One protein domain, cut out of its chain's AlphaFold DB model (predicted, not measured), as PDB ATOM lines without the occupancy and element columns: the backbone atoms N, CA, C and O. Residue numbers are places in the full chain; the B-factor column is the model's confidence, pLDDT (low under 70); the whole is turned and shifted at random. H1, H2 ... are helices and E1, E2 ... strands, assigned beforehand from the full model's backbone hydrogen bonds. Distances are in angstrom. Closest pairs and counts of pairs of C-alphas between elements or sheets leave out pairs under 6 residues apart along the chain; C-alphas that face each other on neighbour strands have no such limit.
ATOM      1  N   ALA A   6     -77.751 -30.891  15.305       94.19
ATOM      2  CA  ALA A   6     -76.650 -29.951  15.121       94.19
ATOM      3  C   ALA A   6     -75.971 -30.182  13.769       94.19
ATOM      4  O   ALA A   6     -75.661 -31.310  13.388       94.19
ATOM      5  N   VAL A   7     -75.686 -29.085  13.077       94.81
ATOM      6  CA  VAL A   7     -74.802 -29.062  11.914       94.81
ATOM      7  C   VAL A   7     -73.453 -28.527  12.379       94.81
ATOM      8  O   VAL A   7     -73.380 -27.418  12.919       94.81
ATOM      9  N   VAL A   8     -72.393 -29.303  12.176       95.00
ATOM     10  CA  VAL A   8     -71.014 -28.950  12.552       95.00
ATOM     11  C   VAL A   8     -70.137 -28.881  11.316       95.00
ATOM     12  O   VAL A   8     -70.412 -29.570  10.344       95.00
ATOM     13  N   GLY A   9     -69.073 -28.076  11.337       92.94
ATOM     14  CA  GLY A   9     -68.192 -27.942  10.167       92.94
ATOM     15  C   GLY A   9     -67.530 -29.254   9.722       92.94
ATOM     16  O   GLY A   9     -67.280 -29.441   8.538       92.94
ATOM     17  N   ASP A  10     -67.280 -30.154  10.673       93.69
ATOM     18  CA  ASP A  10     -66.701 -31.484  10.463       93.69
ATOM     19  C   ASP A  10     -66.974 -32.354  11.701       93.69
ATOM     20  O   ASP A  10     -66.525 -32.016  12.798       93.69
ATOM     21  N   VAL A  11     -67.712 -33.453  11.540       92.62
ATOM     22  CA  VAL A  11     -68.040 -34.416  12.609       92.62
ATOM     23  C   VAL A  11     -66.827 -35.180  13.145       92.62
ATOM     24  O   VAL A  11     -66.863 -35.644  14.282       92.62
ATOM     25  N   ASN A  12     -65.751 -35.311  12.366       92.81
ATOM     26  CA  ASN A  12     -64.563 -36.069  12.767       92.81
ATOM     27  C   ASN A  12     -63.573 -35.219  13.572       92.81
ATOM     28  O   ASN A  12     -62.702 -35.741  14.269       92.81
ATOM     29  N   ARG A  13     -63.704 -33.890  13.508       91.75
ATOM     30  CA  ARG A  13     -62.831 -32.960  14.219       91.75
ATOM     31  C   ARG A  13     -63.466 -32.567  15.547       91.75
ATOM     32  O   ARG A  13     -64.385 -31.761  15.589       91.75
ATOM     33  N   ASN A  14     -62.916 -33.042  16.664       85.31
ATOM     34  CA  ASN A  14     -63.489 -32.774  17.991       85.31
ATOM     35  C   ASN A  14     -63.594 -31.263  18.320       85.31
ATOM     36  O   ASN A  14     -64.541 -30.820  18.959       85.31
ATOM     37  N   GLY A  15     -62.652 -30.449  17.829       89.56
ATOM     38  CA  GLY A  15     -62.682 -28.981  17.948       89.56
ATOM     39  C   GLY A  15     -63.573 -28.259  16.926       89.56
ATOM     40  O   GLY A  15     -63.490 -27.033  16.806       89.56
ATOM     41  N   SER A  16     -64.377 -28.993  16.155       92.50
ATOM     42  CA  SER A  16     -65.267 -28.426  15.146       92.50
ATOM     43  C   SER A  16     -66.320 -27.527  15.772       92.50
ATOM     44  O   SER A  16     -66.717 -27.711  16.922       92.50
ATOM     45  N   ILE A  17     -66.733 -26.522  15.014       93.94
ATOM     46  CA  ILE A  17     -67.687 -25.517  15.457       93.94
ATOM     47  C   ILE A  17     -69.102 -25.913  15.043       93.94
ATOM     48  O   ILE A  17     -69.329 -26.395  13.929       93.94
ATOM     49  N   VAL A  18     -70.060 -25.683  15.935       94.19
ATOM     50  CA  VAL A  18     -71.487 -25.783  15.636       94.19
ATOM     51  C   VAL A  18     -71.892 -24.587  14.781       94.19
ATOM     52  O   VAL A  18     -71.908 -23.447  15.248       94.19
ATOM     53  N   LEU A  19     -72.238 -24.869  13.525       93.88
ATOM     54  CA  LEU A  19     -72.698 -23.886  12.544       93.88
ATOM     55  C   LEU A  19     -74.172 -23.539  12.773       93.88
ATOM     56  O   LEU A  19     -74.560 -22.373  12.754       93.88
ATOM     57  N   ALA A  20     -74.997 -24.557  13.024       92.81
ATOM     58  CA  ALA A  20     -76.422 -24.399  13.274       92.81
ATOM     59  C   ALA A  20     -76.941 -25.477  14.230       92.81
ATOM     60  O   ALA A  20     -76.468 -26.610  14.235       92.81
ATOM     61  N   ALA A  21     -77.957 -25.125  15.014       93.50
ATOM     62  CA  ALA A  21     -78.655 -26.044  15.900       93.50
ATOM     63  C   ALA A  21     -80.159 -25.764  15.875       93.50
ATOM     64  O   ALA A  21     -80.601 -24.607  15.814       93.50
ATOM     65  N   THR A  22     -80.934 -26.837  15.937       93.50
ATOM     66  CA  THR A  22     -82.401 -26.805  16.023       93.50
ATOM     67  C   THR A  22     -82.885 -26.256  17.374       93.50
ATOM     68  O   THR A  22     -82.160 -26.355  18.367       93.50
ATOM     69  N   PRO A  23     -84.104 -25.679  17.457       92.50
ATOM     70  CA  PRO A  23     -84.630 -25.142  18.715       92.50
ATOM     71  C   PRO A  23     -84.652 -26.142  19.889       92.50
ATOM     72  O   PRO A  23     -84.192 -25.761  20.965       92.50
ATOM     73  N   PRO A  24     -85.065 -27.419  19.715       92.19
ATOM     74  CA  PRO A  24     -85.016 -28.406  20.797       92.19
ATOM     75  C   PRO A  24     -83.600 -28.666  21.317       92.19
ATOM     76  O   PRO A  24     -83.411 -28.864  22.513       92.19
ATOM     77  N   LEU A  25     -82.588 -28.632  20.443       91.69
ATOM     78  CA  LEU A  25     -81.196 -28.803  20.857       91.69
ATOM     79  C   LEU A  25     -80.655 -27.562  21.586       91.69
ATOM     80  O   LEU A  25     -79.917 -27.689  22.559       91.69
ATOM     81  N   LYS A  26     -81.060 -26.360  21.162       90.62
ATOM     82  CA  LYS A  26     -80.714 -25.107  21.854       90.62
ATOM     83  C   LYS A  26     -81.305 -25.036  23.261       90.62
ATOM     84  O   LYS A  26     -80.648 -24.522  24.160       90.62
ATOM     85  N   ALA A  27     -82.506 -25.581  23.464       90.12
ATOM     86  CA  ALA A  27     -83.140 -25.656  24.781       90.12
ATOM     87  C   ALA A  27     -82.337 -26.502  25.790       90.12
ATOM     88  O   ALA A  27     -82.449 -26.288  26.990       90.12
ATOM     89  N   LEU A  28     -81.476 -27.410  25.309       89.12
ATOM     90  CA  LEU A  28     -80.540 -28.182  26.135       89.12
ATOM     91  C   LEU A  28     -79.242 -27.420  26.467       89.12
ATOM     92  O   LEU A  28     -78.319 -28.001  27.028       89.12
ATOM     93  N   GLY A  29     -79.144 -26.138  26.104       86.69
ATOM     94  CA  GLY A  29     -77.996 -25.282  26.415       86.69
ATOM     95  C   GLY A  29     -76.934 -25.186  25.315       86.69
ATOM     96  O   GLY A  29     -75.948 -24.470  25.496       86.69
ATOM     97  N   VAL A  30     -77.123 -25.835  24.158       88.00
ATOM     98  CA  VAL A  30     -76.180 -25.737  23.027       88.00
ATOM     99  C   VAL A  30     -76.292 -24.362  22.362       88.00
ATOM    100  O   VAL A  30     -77.307 -24.023  21.745       88.00
ATOM    101  N   LYS A  31     -75.231 -23.558  22.474       82.56
ATOM    102  CA  LYS A  31     -75.150 -22.205  21.903       82.56
ATOM    103  C   LYS A  31     -74.591 -22.221  20.477       82.56
ATOM    104  O   LYS A  31     -73.949 -23.176  20.043       82.56
ATOM    105  N   LYS A  32     -74.813 -21.126  19.740       75.56
ATOM    106  CA  LYS A  32     -74.080 -20.872  18.487       75.56
ATOM    107  C   LYS A  32     -72.584 -20.776  18.808       75.56
ATOM    108  O   LYS A  32     -72.237 -20.260  19.866       75.56
ATOM    109  N   MET A  33     -71.729 -21.241  17.899       82.50
ATOM    110  CA  MET A  33     -70.268 -21.290  18.076       82.50
ATOM    111  C   MET A  33     -69.754 -22.209  19.195       82.50
ATOM    112  O   MET A  33     -68.552 -22.219  19.457       82.50
ATOM    113  N   ALA A  34     -70.622 -23.020  19.807       90.19
ATOM    114  CA  ALA A  34     -70.179 -24.115  20.660       90.19
ATOM    115  C   ALA A  34     -69.297 -25.093  19.867       90.19
ATOM    116  O   ALA A  34     -69.378 -25.186  18.635       90.19
ATOM    117  N   ARG A  35     -68.447 -25.831  20.568       93.44
ATOM    118  CA  ARG A  35     -67.610 -26.885  20.001       93.44
ATOM    119  C   ARG A  35     -68.351 -28.211  19.988       93.44
ATOM    120  O   ARG A  35     -69.206 -28.470  20.830       93.44
ATOM    121  N   LEU A  36     -67.986 -29.084  19.054       91.62
ATOM    122  CA  LEU A  36     -68.555 -30.426  18.943       91.62
ATOM    123  C   LEU A  36     -68.447 -31.207  20.264       91.62
ATOM    124  O   LEU A  36     -69.397 -31.880  20.652       91.62
ATOM    125  N   TYR A  37     -67.334 -31.069  20.991       90.75
ATOM    126  CA  TYR A  37     -67.162 -31.715  22.296       90.75
ATOM    127  C   TYR A  37     -68.071 -31.163  23.408       90.75
ATOM    128  O   TYR A  37     -68.238 -31.839  24.419       90.75
ATOM    129  N   GLU A  38     -68.646 -29.966  23.252       89.62
ATOM    130  CA  GLU A  38     -69.573 -29.366  24.227       89.62
ATOM    131  C   GLU A  38     -71.011 -29.868  24.038       89.62
ATOM    132  O   GLU A  38     -71.869 -29.637  24.890       89.62
ATOM    133  N   ILE A  39     -71.301 -30.560  22.928       90.00
ATOM    134  CA  ILE A  39     -72.626 -31.131  22.682       90.00
ATOM    135  C   ILE A  39     -72.831 -32.350  23.598       90.00
ATOM    136  O   ILE A  39     -71.998 -33.263  23.599       90.00
ATOM    137  N   PRO A  40     -73.959 -32.434  24.331       87.75
ATOM    138  CA  PRO A  40     -74.275 -33.602  25.146       87.75
ATOM    139  C   PRO A  40     -74.329 -34.883  24.301       87.75
ATOM    140  O   PRO A  40     -75.062 -34.960  23.316       87.75
ATOM    141  N   ARG A  41     -73.600 -35.931  24.701       83.44
ATOM    142  CA  ARG A  41     -73.599 -37.237  24.013       83.44
ATOM    143  C   ARG A  41     -74.787 -38.101  24.444       83.44
ATOM    144  O   ARG A  41     -74.623 -39.135  25.083       83.44
ATOM    145  N   ILE A  42     -75.996 -37.651  24.125       85.44
ATOM    146  CA  ILE A  42     -77.246 -38.369  24.408       85.44
ATOM    147  C   ILE A  42     -77.700 -39.075  23.122       85.44
ATOM    148  O   ILE A  42     -77.537 -38.527  22.035       85.44
ATOM    149  N   LYS A  43     -78.300 -40.269  23.232       78.75
ATOM    150  CA  LYS A  43     -78.722 -41.125  22.097       78.75
ATOM    151  C   LYS A  43     -79.707 -40.491  21.093       78.75
ATOM    152  O   LYS A  43     -79.998 -41.109  20.080       78.75
ATOM    153  N   ASP A  44     -80.201 -39.285  21.354       89.75
ATOM    154  CA  ASP A  44     -81.248 -38.609  20.578       89.75
ATOM    155  C   ASP A  44     -80.767 -37.275  19.971       89.75
ATOM    156  O   ASP A  44     -81.561 -36.374  19.722       89.75
ATOM    157  N   ILE A  45     -79.454 -37.097  19.784       91.81
ATOM    158  CA  ILE A  45     -78.901 -35.915  19.111       91.81
ATOM    159  C   ILE A  45     -78.244 -36.343  17.807       91.81
ATOM    160  O   ILE A  45     -77.290 -37.117  17.789       91.81
ATOM    161  N   LEU A  46     -78.746 -35.792  16.708       93.12
ATOM    162  CA  LEU A  46     -78.160 -35.957  15.391       93.12
ATOM    163  C   LEU A  46     -77.083 -34.890  15.192       93.12
ATOM    164  O   LEU A  46     -77.347 -33.695  15.337       93.12
ATOM    165  N   VAL A  47     -75.876 -35.316  14.836       93.19
ATOM    166  CA  VAL A  47     -74.770 -34.422  14.485       93.19
ATOM    167  C   VAL A  47     -74.342 -34.745  13.063       93.19
ATOM    168  O   VAL A  47     -73.987 -35.884  12.767       93.19
ATOM    169  N   VAL A  48     -74.415 -33.756  12.175       94.88
ATOM    170  CA  VAL A  48     -74.177 -33.951  10.738       94.88
ATOM    171  C   VAL A  48     -73.256 -32.882  10.161       94.88
ATOM    172  O   VAL A  48     -73.190 -31.757  10.664       94.88
ATOM    173  N   ASN A  49     -72.582 -33.228   9.066       95.12
ATOM    174  CA  ASN A  49     -71.847 -32.274   8.238       95.12
ATOM    175  C   ASN A  49     -72.811 -31.424   7.385       95.12
ATOM    176  O   ASN A  49     -73.905 -31.883   7.042       95.12
ATOM    177  N   PRO A  50     -72.429 -30.191   7.007       94.62
ATOM    178  CA  PRO A  50     -73.233 -29.339   6.147       94.62
ATOM    179  C   PRO A  50     -73.304 -29.876   4.715       94.62
ATOM    180  O   PRO A  50     -72.299 -30.282   4.135       94.62
ATOM    181  N   ILE A  51     -74.481 -29.765   4.099       95.81
ATOM    182  CA  ILE A  51     -74.663 -30.003   2.662       95.81
ATOM    183  C   ILE A  51     -74.749 -28.640   1.969       95.81
ATOM    184  O   ILE A  51     -75.836 -28.136   1.681       95.81
ATOM    185  N   MET A  52     -73.588 -28.027   1.714       94.38
ATOM    186  CA  MET A  52     -73.499 -26.644   1.216       94.38
ATOM    187  C   MET A  52     -74.266 -26.412  -0.091       94.38
ATOM    188  O   MET A  52     -74.882 -25.363  -0.261       94.38
ATOM    189  N   SER A  53     -74.299 -27.402  -0.986       96.81
ATOM    190  CA  SER A  53     -75.057 -27.318  -2.240       96.81
ATOM    191  C   SER A  53     -76.555 -27.101  -2.008       96.81
ATOM    192  O   SER A  53     -77.186 -26.340  -2.737       96.81
ATOM    193  N   THR A  54     -77.125 -27.719  -0.972       96.31
ATOM    194  CA  THR A  54     -78.535 -27.542  -0.602       96.31
ATOM    195  C   THR A  54     -78.764 -26.154  -0.020       96.31
ATOM    196  O   THR A  54     -79.726 -25.488  -0.389       96.31
ATOM    197  N   TYR A  55     -77.858 -25.676   0.833       95.50
ATOM    198  CA  TYR A  55     -77.987 -24.360   1.462       95.50
ATOM    199  C   TYR A  55     -77.930 -23.230   0.435       95.50
ATOM    200  O   TYR A  55     -78.773 -22.337   0.470       95.50
ATOM    201  N   ILE A  56     -77.008 -23.312  -0.527       96.50
ATOM    202  CA  ILE A  56     -76.906 -22.347  -1.629       96.50
ATOM    203  C   ILE A  56     -78.168 -22.387  -2.498       96.50
ATOM    204  O   ILE A  56     -78.722 -21.339  -2.821       96.50
ATOM    205  N   LYS A  57     -78.671 -23.583  -2.843       97.69
ATOM    206  CA  LYS A  57     -79.922 -23.728  -3.610       97.69
ATOM    207  C   LYS A  57     -81.108 -23.077  -2.894       97.69
ATOM    208  O   LYS A  57     -81.837 -22.315  -3.523       97.69
ATOM    209  N   CYS A  58     -81.276 -23.340  -1.598       96.94
ATOM    210  CA  CYS A  58     -82.341 -22.739  -0.795       96.94
ATOM    211  C   CYS A  58     -82.179 -21.220  -0.675       96.94
ATOM    212  O   CYS A  58     -83.152 -20.499  -0.860       96.94
ATOM    213  N   SER A  59     -80.960 -20.733  -0.419       96.19
ATOM    214  CA  SER A  59     -80.668 -19.296  -0.347       96.19
ATOM    215  C   SER A  59     -81.057 -18.598  -1.647       96.19
ATOM    216  O   SER A  59     -81.857 -17.672  -1.628       96.19
ATOM    217  N   ASN A  60     -80.583 -19.103  -2.788       95.69
ATOM    218  CA  ASN A  60     -80.898 -18.534  -4.097       95.69
ATOM    219  C   ASN A  60     -82.398 -18.581  -4.408       95.69
ATOM    220  O   ASN A  60     -82.913 -17.676  -5.057       95.69
ATOM    221  N   TYR A  61     -83.100 -19.630  -3.974       97.38
ATOM    222  CA  TYR A  61     -84.550 -19.716  -4.129       97.38
ATOM    223  C   TYR A  61     -85.268 -18.616  -3.336       97.38
ATOM    224  O   TYR A  61     -86.122 -17.934  -3.895       97.38
ATOM    225  N   ILE A  62     -84.876 -18.394  -2.075       95.88
ATOM    226  CA  ILE A  62     -85.433 -17.328  -1.230       95.88
ATOM    227  C   ILE A  62     -85.133 -15.953  -1.834       95.88
ATOM    228  O   ILE A  62     -86.046 -15.145  -1.969       95.88
ATOM    229  N   THR A  63     -83.891 -15.705  -2.264       95.19
ATOM    230  CA  THR A  63     -83.501 -14.454  -2.932       95.19
ATOM    231  C   THR A  63     -84.337 -14.209  -4.188       95.19
ATOM    232  O   THR A  63     -84.897 -13.132  -4.356       95.19
ATOM    233  N   LYS A  64     -84.497 -15.220  -5.056       95.00
ATOM    234  CA  LYS A  64     -85.335 -15.107  -6.262       95.00
ATOM    235  C   LYS A  64     -86.791 -14.804  -5.937       95.00
ATOM    236  O   LYS A  64     -87.407 -14.039  -6.667       95.00
ATOM    237  N   LEU A  65     -87.335 -15.410  -4.882       95.69
ATOM    238  CA  LEU A  65     -88.697 -15.142  -4.434       95.69
ATOM    239  C   LEU A  65     -88.831 -13.701  -3.926       95.69
ATOM    240  O   LEU A  65     -89.774 -13.021  -4.304       95.69
ATOM    241  N   ALA A  66     -87.881 -13.217  -3.123       95.50
ATOM    242  CA  ALA A  66     -87.893 -11.848  -2.609       95.50
ATOM    243  C   ALA A  66     -87.825 -10.800  -3.736       95.50
ATOM    244  O   ALA A  66     -88.588  -9.835  -3.724       95.50
ATOM    245  N   LEU A  67     -86.997 -11.042  -4.757       95.44
ATOM    246  CA  LEU A  67     -86.857 -10.172  -5.932       95.44
ATOM    247  C   LEU A  67     -88.116 -10.097  -6.819       95.44
ATOM    248  O   LEU A  67     -88.172  -9.266  -7.720       95.44
ATOM    249  N   GLN A  68     -89.134 -10.938  -6.589       96.00
ATOM    250  CA  GLN A  68     -90.443 -10.780  -7.241       96.00
ATOM    251  C   GLN A  68     -91.272  -9.638  -6.638       96.00
ATOM    252  O   GLN A  68     -92.216  -9.179  -7.275       96.00
ATOM    253  N   TYR A  69     -90.937  -9.195  -5.424       95.81
ATOM    254  CA  TYR A  69     -91.709  -8.208  -4.665       95.81
ATOM    255  C   TYR A  69     -90.911  -6.949  -4.319       95.81
ATOM    256  O   TYR A  69     -91.513  -5.928  -3.995       95.81
ATOM    257  N   VAL A  70     -89.577  -7.012  -4.371       94.75
ATOM    258  CA  VAL A  70     -88.679  -5.901  -4.033       94.75
ATOM    259  C   VAL A  70     -87.677  -5.692  -5.175       94.75
ATOM    260  O   VAL A  70     -87.102  -6.678  -5.650       94.75
ATOM    261  N   PRO A  71     -87.448  -4.445  -5.629       92.75
ATOM    262  CA  PRO A  71     -86.377  -4.123  -6.567       92.75
ATOM    263  C   PRO A  71     -85.009  -4.570  -6.046       92.75
ATOM    264  O   PRO A  71     -84.755  -4.577  -4.845       92.75
ATOM    265  N   ILE A  72     -84.092  -4.918  -6.950       90.12
ATOM    266  CA  ILE A  72     -82.775  -5.429  -6.544       90.12
ATOM    267  C   ILE A  72     -81.924  -4.393  -5.797       90.12
ATOM    268  O   ILE A  72     -81.109  -4.765  -4.960       90.12
ATOM    269  N   GLU A  73     -82.133  -3.109  -6.084       92.00
ATOM    270  CA  GLU A  73     -81.479  -1.975  -5.421       92.00
ATOM    271  C   GLU A  73     -81.853  -1.840  -3.938       92.00
ATOM    272  O   GLU A  73     -81.001  -1.475  -3.129       92.00
ATOM    273  N   ASP A  74     -83.071  -2.245  -3.573       88.75
ATOM    274  CA  ASP A  74     -83.592  -2.197  -2.202       88.75
ATOM    275  C   ASP A  74     -83.431  -3.537  -1.455       88.75
ATOM    276  O   ASP A  74     -83.836  -3.685  -0.298       88.75
ATOM    277  N   PHE A  75     -82.855  -4.551  -2.107       89.75
ATOM    278  CA  PHE A  75     -82.657  -5.869  -1.518       89.75
ATOM    279  C   PHE A  75     -81.291  -5.965  -0.815       89.75
ATOM    280  O   PHE A  75     -80.247  -6.101  -1.455       89.75
TER     281      PHE A  75
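AT A GLANCE: This is residues 6 to 75 of the 77 residues of the protein "UmuC domain-containing protein" of Bacillus cereus VD021 (UniProt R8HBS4). A small head, built on a sheet of three short strands with the short helix H1 and a long loop about it, sends out one long helix, H2, as an arm. Residues 52 to 62 of H2 stand free and stick out from the head, and residues 67 to 75 make a small hooked tip at the far end. The printed part has 70 residues with two named helices and three named strands, along the chain E1, E2, H1, E3, H2; the sheet is mixed, in the order E2, E1, E3. The class is mixed, helices and strands, with under half of the residues in named elements. The whole is loose, with a radius of gyration of the C-alphas of 15.9 A, and the arm makes the length in spans of 46 by 24 by 19 A.

HOW THE PARTS SIT: The inner strand of the sheet is E1, residues 6 to 8. The edge strand E2, residues 18 to 21, is antiparallel to E1 at 165 degrees, and the two form a hairpin. Across this pair N 7 and O 20 are within hydrogen-bond range at 2.8 A, and N 19 and O 7 at 2.9 A. H1, residues 23 to 27, only grazes the sheet; its closest C-alpha pair with E1 is Ala 6 and Leu 25, 7.4 A apart. The other edge strand, E3, residues 45 to 48, is parallel to E1 at 32 degrees, with N 6 and O 46 within hydrogen-bond range at 2.8 A. E2 and E3 are apart. H2, residues 52 to 66, is not on the sheet, and it is apart from E1, E2 and H1. In H1 and H2 every O i to N i+4 pair is within hydrogen-bond range.

IN THESE COORDINATES: E1 begins at C-alpha 6, (-76.650, -29.951, 15.121), and is 6.3 A long from first to last C-alpha. E2 measures 7.2 A, H1 6.3 A and E3 9.8 A in the same way. H2 runs 21.0 A from C-alpha 52 at (-73.499, -26.644, 1.216) to C-alpha 66 at (-87.893, -11.848, -2.609).

THE WHOLE: The C-alphas of Lys 43 and Glu 73, the two farthest apart, are 47.9 A from each other. The link from H1 to E3 is long, with 17 residues and no named element; the links from E2 to H1 and from E3 to H2 are tight, and that from E1 to E2 is short. The printed part has no cut. The mean pLDDT of the printed part is 92.1, and no printed residue is under 70.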